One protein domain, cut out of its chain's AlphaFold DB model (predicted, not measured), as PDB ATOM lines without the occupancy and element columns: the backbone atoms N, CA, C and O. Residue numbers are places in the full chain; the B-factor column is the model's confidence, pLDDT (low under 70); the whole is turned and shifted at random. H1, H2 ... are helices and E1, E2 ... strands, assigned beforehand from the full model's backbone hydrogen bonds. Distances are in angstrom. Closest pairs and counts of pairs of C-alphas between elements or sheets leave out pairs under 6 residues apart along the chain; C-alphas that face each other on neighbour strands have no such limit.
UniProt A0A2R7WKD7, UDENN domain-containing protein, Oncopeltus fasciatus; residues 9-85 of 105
ATOM      1  N   VAL A   9     160.022 143.875 183.638       97.12
ATOM      2  CA  VAL A   9     159.627 142.470 183.540       97.12
ATOM      3  C   VAL A   9     160.561 141.752 182.584       97.12
ATOM      4  O   VAL A   9     160.852 142.254 181.500       97.12
ATOM      5  N   ILE A  10     161.004 140.566 182.985       96.88
ATOM      6  CA  ILE A  10     161.664 139.610 182.103       96.88
ATOM      7  C   ILE A  10     160.629 138.557 181.744       96.88
ATOM      8  O   ILE A  10     160.091 137.881 182.624       96.88
ATOM      9  N   VAL A  11     160.350 138.429 180.453       96.69
ATOM     10  CA  VAL A  11     159.378 137.478 179.921       96.69
ATOM     11  C   VAL A  11     160.109 136.460 179.058       96.69
ATOM     12  O   VAL A  11     160.930 136.838 178.226       96.69
ATOM     13  N   GLY A  12     159.813 135.182 179.264       94.69
ATOM     14  CA  GLY A  12     160.388 134.069 178.513       94.69
ATOM     15  C   GLY A  12     159.326 133.253 177.793       94.69
ATOM     16  O   GLY A  12     158.132 133.422 178.034       94.69
ATOM     17  N   TYR A  13     159.767 132.352 176.920       93.00
ATOM     18  CA  TYR A  13     158.893 131.374 176.278       93.00
ATOM     19  C   TYR A  13     158.521 130.256 177.270       93.00
ATOM     20  O   TYR A  13     159.384 129.728 177.969       93.00
ATOM     21  N   ASP A  14     157.240 129.890 177.347       91.69
ATOM     22  CA  ASP A  14     156.766 128.799 178.206       91.69
ATOM     23  C   ASP A  14     156.916 127.438 177.500       91.69
ATOM     24  O   ASP A  14     156.035 126.995 176.759       91.69
ATOM     25  N   HIS A  15     158.041 126.766 177.751       85.81
ATOM     26  CA  HIS A  15     158.363 125.462 177.157       85.81
ATOM     27  C   HIS A  15     157.451 124.311 177.613       85.81
ATOM     28  O   HIS A  15     157.329 123.307 176.911       85.81
ATOM     29  N   GLU A  16     156.792 124.422 178.770       81.25
ATOM     30  CA  GLU A  16     155.919 123.355 179.276       81.25
ATOM     31  C   GLU A  16     154.593 123.324 178.506       81.25
ATOM     32  O   GLU A  16     154.061 122.255 178.188       81.25
ATOM     33  N   LYS A  17     154.063 124.501 178.149       71.56
ATOM     34  CA  LYS A  17     152.781 124.612 177.436       71.56
ATOM     35  C   LYS A  17     152.860 124.378 175.933       71.56
ATOM     36  O   LYS A  17     151.837 124.015 175.346       71.56
ATOM     37  N   GLU A  18     154.044 124.463 175.332       65.19
ATOM     38  CA  GLU A  18     154.266 124.090 173.927       65.19
ATOM     39  C   GLU A  18     153.754 122.675 173.626       65.19
ATOM     40  O   GLU A  18     153.067 122.452 172.629       65.19
ATOM     41  N   ARG A  19     153.982 121.730 174.548       62.62
ATOM     42  CA  ARG A  19     153.533 120.330 174.423       62.62
ATOM     43  C   ARG A  19     152.013 120.178 174.310       62.62
ATOM     44  O   ARG A  19     151.531 119.119 173.925       62.62
ATOM     45  N   SER A  20     151.269 121.234 174.636       65.06
ATOM     46  CA  SER A  20     149.807 121.306 174.560       65.06
ATOM     47  C   SER A  20     149.302 121.965 173.267       65.06
ATOM     48  O   SER A  20     148.096 122.133 173.112       65.06
ATOM     49  N   GLY A  21     150.195 122.389 172.362       68.12
ATOM     50  CA  GLY A  21     149.852 123.107 171.128       68.12
ATOM     51  C   GLY A  21     149.592 124.609 171.307       68.12
ATOM     52  O   GLY A  21     149.187 125.273 170.354       68.12
ATOM     53  N   PHE A  22     149.835 125.162 172.500       72.88
ATOM     54  CA  PHE A  22     149.654 126.585 172.797       72.88
ATOM     55  C   PHE A  22     151.000 127.236 173.114       72.88
ATOM     56  O   PHE A  22     151.593 126.968 174.156       72.88
ATOM     57  N   SER A  23     151.467 128.128 172.239       85.38
ATOM     58  CA  SER A  23     152.654 128.942 172.517       85.38
ATOM     59  C   SER A  23     152.269 130.197 173.290       85.38
ATOM     60  O   SER A  23     151.386 130.948 172.871       85.38
ATOM     61  N   ARG A  24     152.935 130.441 174.419       90.06
ATOM     62  CA  ARG A  24     152.721 131.637 175.240       90.06
ATOM     63  C   ARG A  24     154.008 132.082 175.924       90.06
ATOM     64  O   ARG A  24     154.954 131.307 176.049       90.06
ATOM     65  N   GLY A  25     153.997 133.318 176.403       93.12
ATOM     66  CA  GLY A  25     155.021 133.816 177.305       93.12
ATOM     67  C   GLY A  25     154.749 133.413 178.751       93.12
ATOM     68  O   GLY A  25     153.635 133.026 179.115       93.12
ATOM     69  N   ILE A  26     155.773 133.549 179.580       94.81
ATOM     70  CA  ILE A  26     155.689 133.472 181.034       94.81
ATOM     71  C   ILE A  26     156.550 134.569 181.655       94.81
ATOM     72  O   ILE A  26     157.636 134.886 181.164       94.81
ATOM     73  N   ILE A  27     156.067 135.150 182.750       95.94
ATOM     74  CA  ILE A  27     156.835 136.095 183.556       95.94
ATOM     75  C   ILE A  27     157.929 135.321 184.294       95.94
ATOM     76  O   ILE A  27     157.633 134.520 185.177       95.94
ATOM     77  N   LEU A  28     159.189 135.555 183.930       95.75
ATOM     78  CA  LEU A  28     160.345 134.941 184.584       95.75
ATOM     79  C   LEU A  28     160.755 135.729 185.824       95.75
ATOM     80  O   LEU A  28     161.061 135.148 186.860       95.75
ATOM     81  N   GLN A  29     160.787 137.057 185.705       96.62
ATOM     82  CA  GLN A  29     161.143 137.967 186.791       96.62
ATOM     83  C   GLN A  29     160.379 139.275 186.637       96.62
ATOM     84  O   GLN A  29     160.064 139.695 185.520       96.62
ATOM     85  N   ARG A  30     160.123 139.947 187.756       96.12
ATOM     86  CA  ARG A  30     159.535 141.284 187.772       96.12
ATOM     87  C   ARG A  30     160.164 142.137 188.864       96.12
ATOM     88  O   ARG A  30     160.536 141.621 189.913       96.12
ATOM     89  N   PHE A  31     160.240 143.437 188.614       95.44
ATOM     90  CA  PHE A  31     160.806 144.415 189.531       95.44
ATOM     91  C   PHE A  31     159.927 145.667 189.565       95.44
ATOM     92  O   PHE A  31     159.730 146.270 188.510       95.44
ATOM     93  N   PRO A  32     159.453 146.114 190.738       94.06
ATOM     94  CA  PRO A  32     159.520 145.426 192.034       94.06
ATOM     95  C   PRO A  32     158.709 144.115 192.064       94.06
ATOM     96  O   PRO A  32     157.825 143.896 191.242       94.06
ATOM     97  N   GLU A  33     159.002 143.245 193.034       94.25
ATOM     98  CA  GLU A  33     158.261 141.988 193.253       94.25
ATOM     99  C   GLU A  33     156.855 142.195 193.828       94.25
ATOM    100  O   GLU A  33     156.053 141.262 193.833       94.25
ATOM    101  N   LEU A  34     156.559 143.396 194.327       92.50
ATOM    102  CA  LEU A  34     155.283 143.779 194.920       92.50
ATOM    103  C   LEU A  34     154.704 144.972 194.172       92.50
ATOM    104  O   LEU A  34     155.440 145.852 193.727       92.50
ATOM    105  N   ASP A  35     153.383 145.000 194.074       92.94
ATOM    106  CA  ASP A  35     152.668 146.041 193.351       92.94
ATOM    107  C   ASP A  35     152.734 147.374 194.093       92.94
ATOM    108  O   ASP A  35     152.750 147.439 195.328       92.94
ATOM    109  N   TRP A  36     152.727 148.458 193.324       90.44
ATOM    110  CA  TRP A  36     152.568 149.778 193.903       90.44
ATOM    111  C   TRP A  36     151.103 149.996 194.296       90.44
ATOM    112  O   TRP A  36     150.214 149.623 193.531       90.44
ATOM    113  N   PRO A  37     150.815 150.652 195.437       89.75
ATOM    114  CA  PRO A  37     149.436 150.900 195.866       89.75
ATOM    115  C   PRO A  37     148.589 151.669 194.842       89.75
ATOM    116  O   PRO A  37     147.369 151.541 194.826       89.75
ATOM    117  N   ASP A  38     149.234 152.489 194.014       89.38
ATOM    118  CA  ASP A  38     148.618 153.337 192.994       89.38
ATOM    119  C   ASP A  38     148.714 152.766 191.573       89.38
ATOM    120  O   ASP A  38     148.104 153.304 190.651       89.38
ATOM    121  N   THR A  39     149.490 151.703 191.362       89.00
ATOM    122  CA  THR A  39     149.724 151.127 190.034       89.00
ATOM    123  C   THR A  39     149.842 149.608 190.157       89.00
ATOM    124  O   THR A  39     150.939 149.105 190.427       89.00
ATOM    125  N   PRO A  40     148.725 148.872 189.994       88.88
ATOM    126  CA  PRO A  40     148.755 147.417 190.007       88.88
ATOM    127  C   PRO A  40     149.506 146.882 188.788       88.88
ATOM    128  O   PRO A  40     149.610 147.547 187.749       88.88
ATOM    129  N   PHE A  41     150.024 145.664 188.907       93.12
ATOM    130  CA  PHE A  41     150.643 144.982 187.781       93.12
ATOM    131  C   PHE A  41     149.603 144.667 186.696       93.12
ATOM    132  O   PHE A  41     148.471 144.290 186.998       93.12
ATOM    133  N   ILE A  42     149.975 144.835 185.425       93.00
ATOM    134  CA  ILE A  42     149.079 144.515 184.309       93.00
ATOM    135  C   ILE A  42     149.108 143.007 184.072       93.00
ATOM    136  O   ILE A  42     150.139 142.440 183.704       93.00
ATOM    137  N   ASP A  43     147.952 142.371 184.240       90.50
ATOM    138  CA  ASP A  43     147.792 140.950 183.968       90.50
ATOM    139  C   ASP A  43     148.053 140.623 182.496       90.50
ATOM    140  O   ASP A  43     147.617 141.322 181.580       90.50
ATOM    141  N   SER A  44     148.720 139.491 182.273       91.69
ATOM    142  CA  SER A  44     149.027 138.955 180.943       91.69
ATOM    143  C   SER A  44     149.871 139.883 180.051       91.69
ATOM    144  O   SER A  44     149.757 139.850 178.819       91.69
ATOM    145  N   ILE A  45     150.720 140.725 180.653       94.06
ATOM    146  CA  ILE A  45     151.598 141.658 179.932       94.06
ATOM    147  C   ILE A  45     152.488 140.947 178.897       94.06
ATOM    148  O   ILE A  45     152.803 141.521 177.853       94.06
ATOM    149  N   GLU A  46     152.819 139.670 179.119       93.88
ATOM    150  CA  GLU A  46     153.597 138.835 178.204       93.88
ATOM    151  C   GLU A  46     152.990 138.713 176.802       93.88
ATOM    152  O   GLU A  46     153.722 138.511 175.830       93.88
ATOM    153  N   MET A  47     151.668 138.855 176.666       90.69
ATOM    154  CA  MET A  47     151.001 138.819 175.361       90.69
ATOM    155  C   MET A  47     151.373 140.027 174.495       90.69
ATOM    156  O   MET A  47     151.425 139.926 173.272       90.69
ATOM    157  N   PHE A  48     151.684 141.162 175.121       92.62
ATOM    158  CA  PHE A  48     152.053 142.402 174.435       92.62
ATOM    159  C   PHE A  48     153.562 142.526 174.196       92.62
ATOM    160  O   PHE A  48     153.988 143.360 173.393       92.62
ATOM    161  N   CYS A  49     154.362 141.685 174.858       93.31
ATOM    162  CA  CYS A  49     155.806 141.596 174.651       93.31
ATOM    163  C   CYS A  49     156.180 140.851 173.357       93.31
ATOM    164  O   CYS A  49     157.309 140.980 172.895       93.31
ATOM    165  N   GLN A  50     155.260 140.107 172.735       92.50
ATOM    166  CA  GLN A  50     155.461 139.474 171.424       92.50
ATOM    167  C   GLN A  50     154.221 139.685 170.536       92.50
ATOM    168  O   GLN A  50     153.321 138.846 170.526       92.50
ATOM    169  N   PRO A  51     154.143 140.781 169.758       89.12
ATOM    170  CA  PRO A  51     152.941 141.131 168.992       89.12
ATOM    171  C   PRO A  51     152.617 140.145 167.862       89.12
ATOM    172  O   PRO A  51     151.480 140.089 167.409       89.12
ATOM    173  N   GLN A  52     153.600 139.364 167.401       88.25
ATOM    174  CA  GLN A  52     153.388 138.279 166.433       88.25
ATOM    175  C   GLN A  52     153.087 136.930 167.104       88.25
ATOM    176  O   GLN A  52     153.037 135.903 166.433       88.25
ATOM    177  N   GLY A  53     152.874 136.935 168.419       89.44
ATOM    178  CA  GLY A  53     152.765 135.731 169.221       89.44
ATOM    179  C   GLY A  53     154.125 135.144 169.584       89.44
ATOM    180  O   GLY A  53     155.177 135.527 169.070       89.44
ATOM    181  N   TRP A  54     154.078 134.204 170.519       91.19
ATOM    182  CA  TRP A  54     155.232 133.431 170.952       91.19
ATOM    183  C   TRP A  54     155.407 132.240 170.013       91.19
ATOM    184  O   TRP A  54     154.434 131.553 169.719       91.19
ATOM    185  N   ALA A  55     156.624 131.993 169.536       87.75
ATOM    186  CA  ALA A  55     156.935 130.853 168.680       87.75
ATOM    187  C   ALA A  55     158.430 130.527 168.743       87.75
ATOM    188  O   ALA A  55     159.257 131.424 168.915       87.75
ATOM    189  N   ILE A  56     158.764 129.253 168.552       87.62
ATOM    190  CA  ILE A  56     160.138 128.819 168.299       87.62
ATOM    191  C   ILE A  56     160.383 128.898 166.791       87.62
ATOM    192  O   ILE A  56     159.551 128.469 165.994       87.62
ATOM    193  N   SER A  57     161.529 129.452 166.401       86.81
ATOM    194  CA  SER A  57     161.960 129.535 165.006       86.81
ATOM    195  C   SER A  57     163.291 128.818 164.816       86.81
ATOM    196  O   SER A  57     164.143 128.817 165.704       86.81
ATOM    197  N   THR A  58     163.482 128.227 163.638       88.06
ATOM    198  CA  THR A  58     164.783 127.716 163.183       88.06
ATOM    199  C   THR A  58     165.664 128.827 162.607       88.06
ATOM    200  O   THR A  58     166.868 128.635 162.433       88.06
ATOM    201  N   GLU A  59     165.082 129.992 162.320       89.38
ATOM    202  CA  GLU A  59     165.791 131.157 161.814       89.38
ATOM    203  C   GLU A  59     166.337 132.015 162.953       89.38
ATOM    204  O   GLU A  59     165.680 132.262 163.968       89.38
ATOM    205  N   ARG A  60     167.544 132.545 162.749       86.25
ATOM    206  CA  ARG A  60     168.124 133.520 163.665       86.25
ATOM    207  C   ARG A  60     167.532 134.895 163.380       86.25
ATOM    208  O   ARG A  60     167.905 135.546 162.410       86.25
ATOM    209  N   LEU A  61     166.643 135.341 164.257       90.06
ATOM    210  CA  LEU A  61     166.036 136.666 164.182       90.06
ATOM    211  C   LEU A  61     166.865 137.689 164.968       90.06
ATOM    212  O   LEU A  61     167.302 137.421 166.093       90.06
ATOM    213  N   GLU A  62     167.053 138.874 164.391       93.56
ATOM    214  CA  GLU A  62     167.703 139.995 165.073       93.56
ATOM    215  C   GLU A  62     166.849 140.516 166.244       93.56
ATOM    216  O   GLU A  62     165.613 140.444 166.191       93.56
ATOM    217  N   PRO A  63     167.475 141.058 167.308       94.75
ATOM    218  CA  PRO A  63     166.744 141.716 168.378       94.75
ATOM    219  C   PRO A  63     165.904 142.883 167.857       94.75
ATOM    220  O   PRO A  63     166.350 143.669 167.024       94.75
ATOM    221  N   ARG A  64     164.688 143.024 168.383       94.75
ATOM    222  CA  ARG A  64     163.757 144.094 168.014       94.75
ATOM    223  C   ARG A  64     163.386 144.901 169.241       94.75
ATOM    224  O   ARG A  64     163.086 144.336 170.290       94.75
ATOM    225  N   PHE A  65     163.363 146.217 169.078       96.94
ATOM    226  CA  PHE A  65     162.828 147.137 170.070       96.94
ATOM    227  C   PHE A  65     161.561 147.793 169.532       96.94
ATOM    228  O   PHE A  65     161.538 148.272 168.398       96.94
ATOM    229  N   PHE A  66     160.511 147.819 170.343       96.44
ATOM    230  CA  PHE A  66     159.259 148.493 170.020       96.44
ATOM    231  C   PHE A  66     158.539 148.917 171.301       96.44
ATOM    232  O   PHE A  66     158.913 148.521 172.402       96.44
ATOM    233  N   VAL A  67     157.498 149.735 171.153       96.94
ATOM    234  CA  VAL A  67     156.666 150.182 172.273       96.94
ATOM    235  C   VAL A  67     155.219 149.799 172.002       96.94
ATOM    236  O   VAL A  67     154.615 150.292 171.048       96.94
ATOM    237  N   SER A  68     154.664 148.941 172.852       95.19
ATOM    238  CA  SER A  68     153.228 148.657 172.904       95.19
ATOM    239  C   SER A  68     152.539 149.709 173.773       95.19
ATOM    240  O   SER A  68     153.044 150.066 174.837       95.19
ATOM    241  N   VAL A  69     151.385 150.218 173.339       95.38
ATOM    242  CA  VAL A  69     150.593 151.193 174.105       95.38
ATOM    243  C   VAL A  69     149.313 150.517 174.576       95.38
ATOM    244  O   VAL A  69     148.494 150.112 173.753       95.38
ATOM    245  N   LEU A  70     149.153 150.394 175.892       93.56
ATOM    246  CA  LEU A  70     147.999 149.766 176.530       93.56
ATOM    247  C   LEU A  70     147.092 150.856 177.086       93.56
ATOM    248  O   LEU A  70     147.542 151.720 177.836       93.56
ATOM    249  N   THR A  71     145.820 150.828 176.709       93.94
ATOM    250  CA  THR A  71     144.843 151.827 177.153       93.94
ATOM    251  C   THR A  71     143.937 151.208 178.204       93.94
ATOM    252  O   THR A  71     143.337 150.164 177.953       93.94
ATOM    253  N   ASP A  72     143.842 151.836 179.375       90.75
ATOM    254  CA  ASP A  72     142.969 151.365 180.453       90.75
ATOM    255  C   ASP A  72     141.515 151.865 180.310       90.75
ATOM    256  O   ASP A  72     141.167 152.613 179.393       90.75
ATOM    257  N   ILE A  73     140.649 151.454 181.245       91.88
ATOM    258  CA  ILE A  73     139.227 151.840 181.287       91.88
ATOM    259  C   ILE A  73     139.004 153.352 181.461       91.88
ATOM    260  O   ILE A  73     137.958 153.871 181.078       91.88
ATOM    261  N   ASN A  74     139.988 154.065 182.008       93.69
ATOM    262  CA  ASN A  74     139.951 155.510 182.215       93.69
ATOM    263  C   ASN A  74     140.599 156.274 181.045       93.69
ATOM    264  O   ASN A  74     140.794 157.484 181.141       93.69
ATOM    265  N   ALA A  75     140.928 155.580 179.949       94.12
ATOM    266  CA  ALA A  75     141.627 156.104 178.779       94.12
ATOM    267  C   ALA A  75     143.060 156.603 179.048       94.12
ATOM    268  O   ALA A  75     143.627 157.328 178.222       94.12
ATOM    269  N   ASN A  76     143.686 156.192 180.156       91.75
ATOM    270  CA  ASN A  76     145.109 156.446 180.351       91.75
ATOM    271  C   ASN A  76     145.930 155.508 179.470       91.75
ATOM    272  O   ASN A  76     145.563 154.353 179.240       91.75
ATOM    273  N   ARG A  77     147.070 156.014 178.997       94.00
ATOM    274  CA  ARG A  77     148.013 155.264 178.167       94.00
ATOM    275  C   ARG A  77     149.173 154.770 179.018       94.00
ATOM    276  O   ARG A  77     149.907 155.579 179.579       94.00
ATOM    277  N   HIS A  78     149.364 153.459 179.028       93.19
ATOM    278  CA  HIS A  78     150.487 152.765 179.643       93.19
ATOM    279  C   HIS A  78     151.457 152.344 178.538       93.19
ATOM    280  O   HIS A  78     151.074 151.667 177.582       93.19
ATOM    281  N   TYR A  79     152.707 152.787 178.634       95.31
ATOM    282  CA  TYR A  79     153.722 152.537 177.613       95.31
ATOM    283  C   TYR A  79     154.581 151.341 178.017       95.31
ATOM    284  O   TYR A  79     155.294 151.386 179.014       95.31
ATOM    285  N   CYS A  80     154.536 150.282 177.217       96.00
ATOM    286  CA  CYS A  80     155.298 149.059 177.420       96.00
ATOM    287  C   CYS A  80     156.432 149.004 176.390       96.00
ATOM    288  O   CYS A  80     156.220 148.661 175.227       96.00
ATOM    289  N   ALA A  81     157.631 149.419 176.801       97.25
ATOM    290  CA  ALA A  81     158.827 149.339 175.973       97.25
ATOM    291  C   ALA A  81     159.407 147.919 176.025       97.25
ATOM    292  O   ALA A  81     159.830 147.454 177.082       97.25
ATOM    293  N   CYS A  82     159.445 147.250 174.877       97.12
ATOM    294  CA  CYS A  82     159.828 145.851 174.752       97.12
ATOM    295  C   CYS A  82     161.137 145.736 173.972       97.12
ATOM    296  O   CYS A  82     161.219 146.166 172.820       97.12
ATOM    297  N   LEU A  83     162.144 145.112 174.588       97.19
ATOM    298  CA  LEU A  83     163.325 144.611 173.894       97.19
ATOM    299  C   LEU A  83     163.202 143.093 173.776       97.19
ATOM    300  O   LEU A  83     163.284 142.381 174.774       97.19
ATOM    301  N   CYS A  84     163.028 142.609 172.553       95.00
ATOM    302  CA  CYS A  84     162.807 141.199 172.273       95.00
ATOM    303  C   CYS A  84     164.004 140.625 171.532       95.00
ATOM    304  O   CYS A  84     164.435 141.173 170.519       95.00
ATOM    305  N   PHE A  85     164.516 139.500 172.010       94.06
ATOM    306  CA  PHE A  85     165.610 138.765 171.390       94.06
ATOM    307  C   PHE A  85     165.330 137.265 171.472       94.06
ATOM    308  O   PHE A  85     164.428 136.836 172.189       94.06
TER     309      PHE A  85
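What this domain is: This is residues 9 to 85 of the 105 residues of the protein "UDENN domain-containing protein" of Oncopeltus fasciatus (UniProt A0A2R7WKD7). Two small pairs of antiparallel strands, E1 with E2 and the hairpin E3 with E4, make two separate ribbons, and the long stretch of residues 32 to 63 threads between them and loops out toward both ends of the longest axis. The short helix H1 sits at one end of the E1 and E2 ribbon, and residues 34 to 40 stick out from the rest. The printed part has 77 residues with one named helix and four named strands, in the order E1, H1, E2, E3, E4, and the class is mostly strand, though under half of the residues are in named elements. The whole is elongated, spanning 42 by 24 by 22 A, and only just loose, close to compact, with a radius of gyration of the C-alphas of 14.0 A.

How they stand to each other: E1, residues 9 to 13, leads by a tight link of one residue to H1, residues 15 to 18. A short link of 6 residues follows to E2, residues 25 to 31, the antiparallel neighbour of E1 at 159 degrees between their directions. The C-alphas of Val 9 and Arg 30 face each other at 4.4 A, and N 12 and O 26 are within hydrogen-bond range at 2.9 A. H1 is too short for any pair of O i and N i+4, and its one pair of O i and N i+3 is not within range. E3, residues 64 to 71, and E4, residues 77 to 84, form a hairpin with a tight link of 5 residues, antiparallel at 158 degrees. The C-alphas of Val 67 and Ala 81 face each other at 4.4 A, and N 78 and O 70 are 2.8 A apart, within hydrogen-bond range. E1 and E4 are near each other, with 7 pairs of C-alphas within 10 A but no pair within 8 A. E2 is apart from both E3 and E4, E1 is apart from E3, and H1 is apart from E3 and E4.

Where its parts are: E1 begins at C-alpha 9, (159.627, 142.470, 183.540), and is 13.3 A long. H1 begins at C-alpha 15, (158.363, 125.462, 177.157), and measures 5.4 A. E2 is 17.2 A long, and E3 is 22.4 A. E4 is 21.2 A long and ends at C-alpha 84, (162.807, 141.199, 172.273).

The domain as a whole: The printed part runs from residue 9 to 85 with no cut. The C-alphas farthest apart are those of Pro 37 and Thr 58, at 42.9 A, both in the long link of 32 residues from E2 to E3. Residues 34 to 40 stand free. Mean pLDDT of the printed part is 90.6, and residues 18 to 21, of which 18 belongs to H1, are under 70.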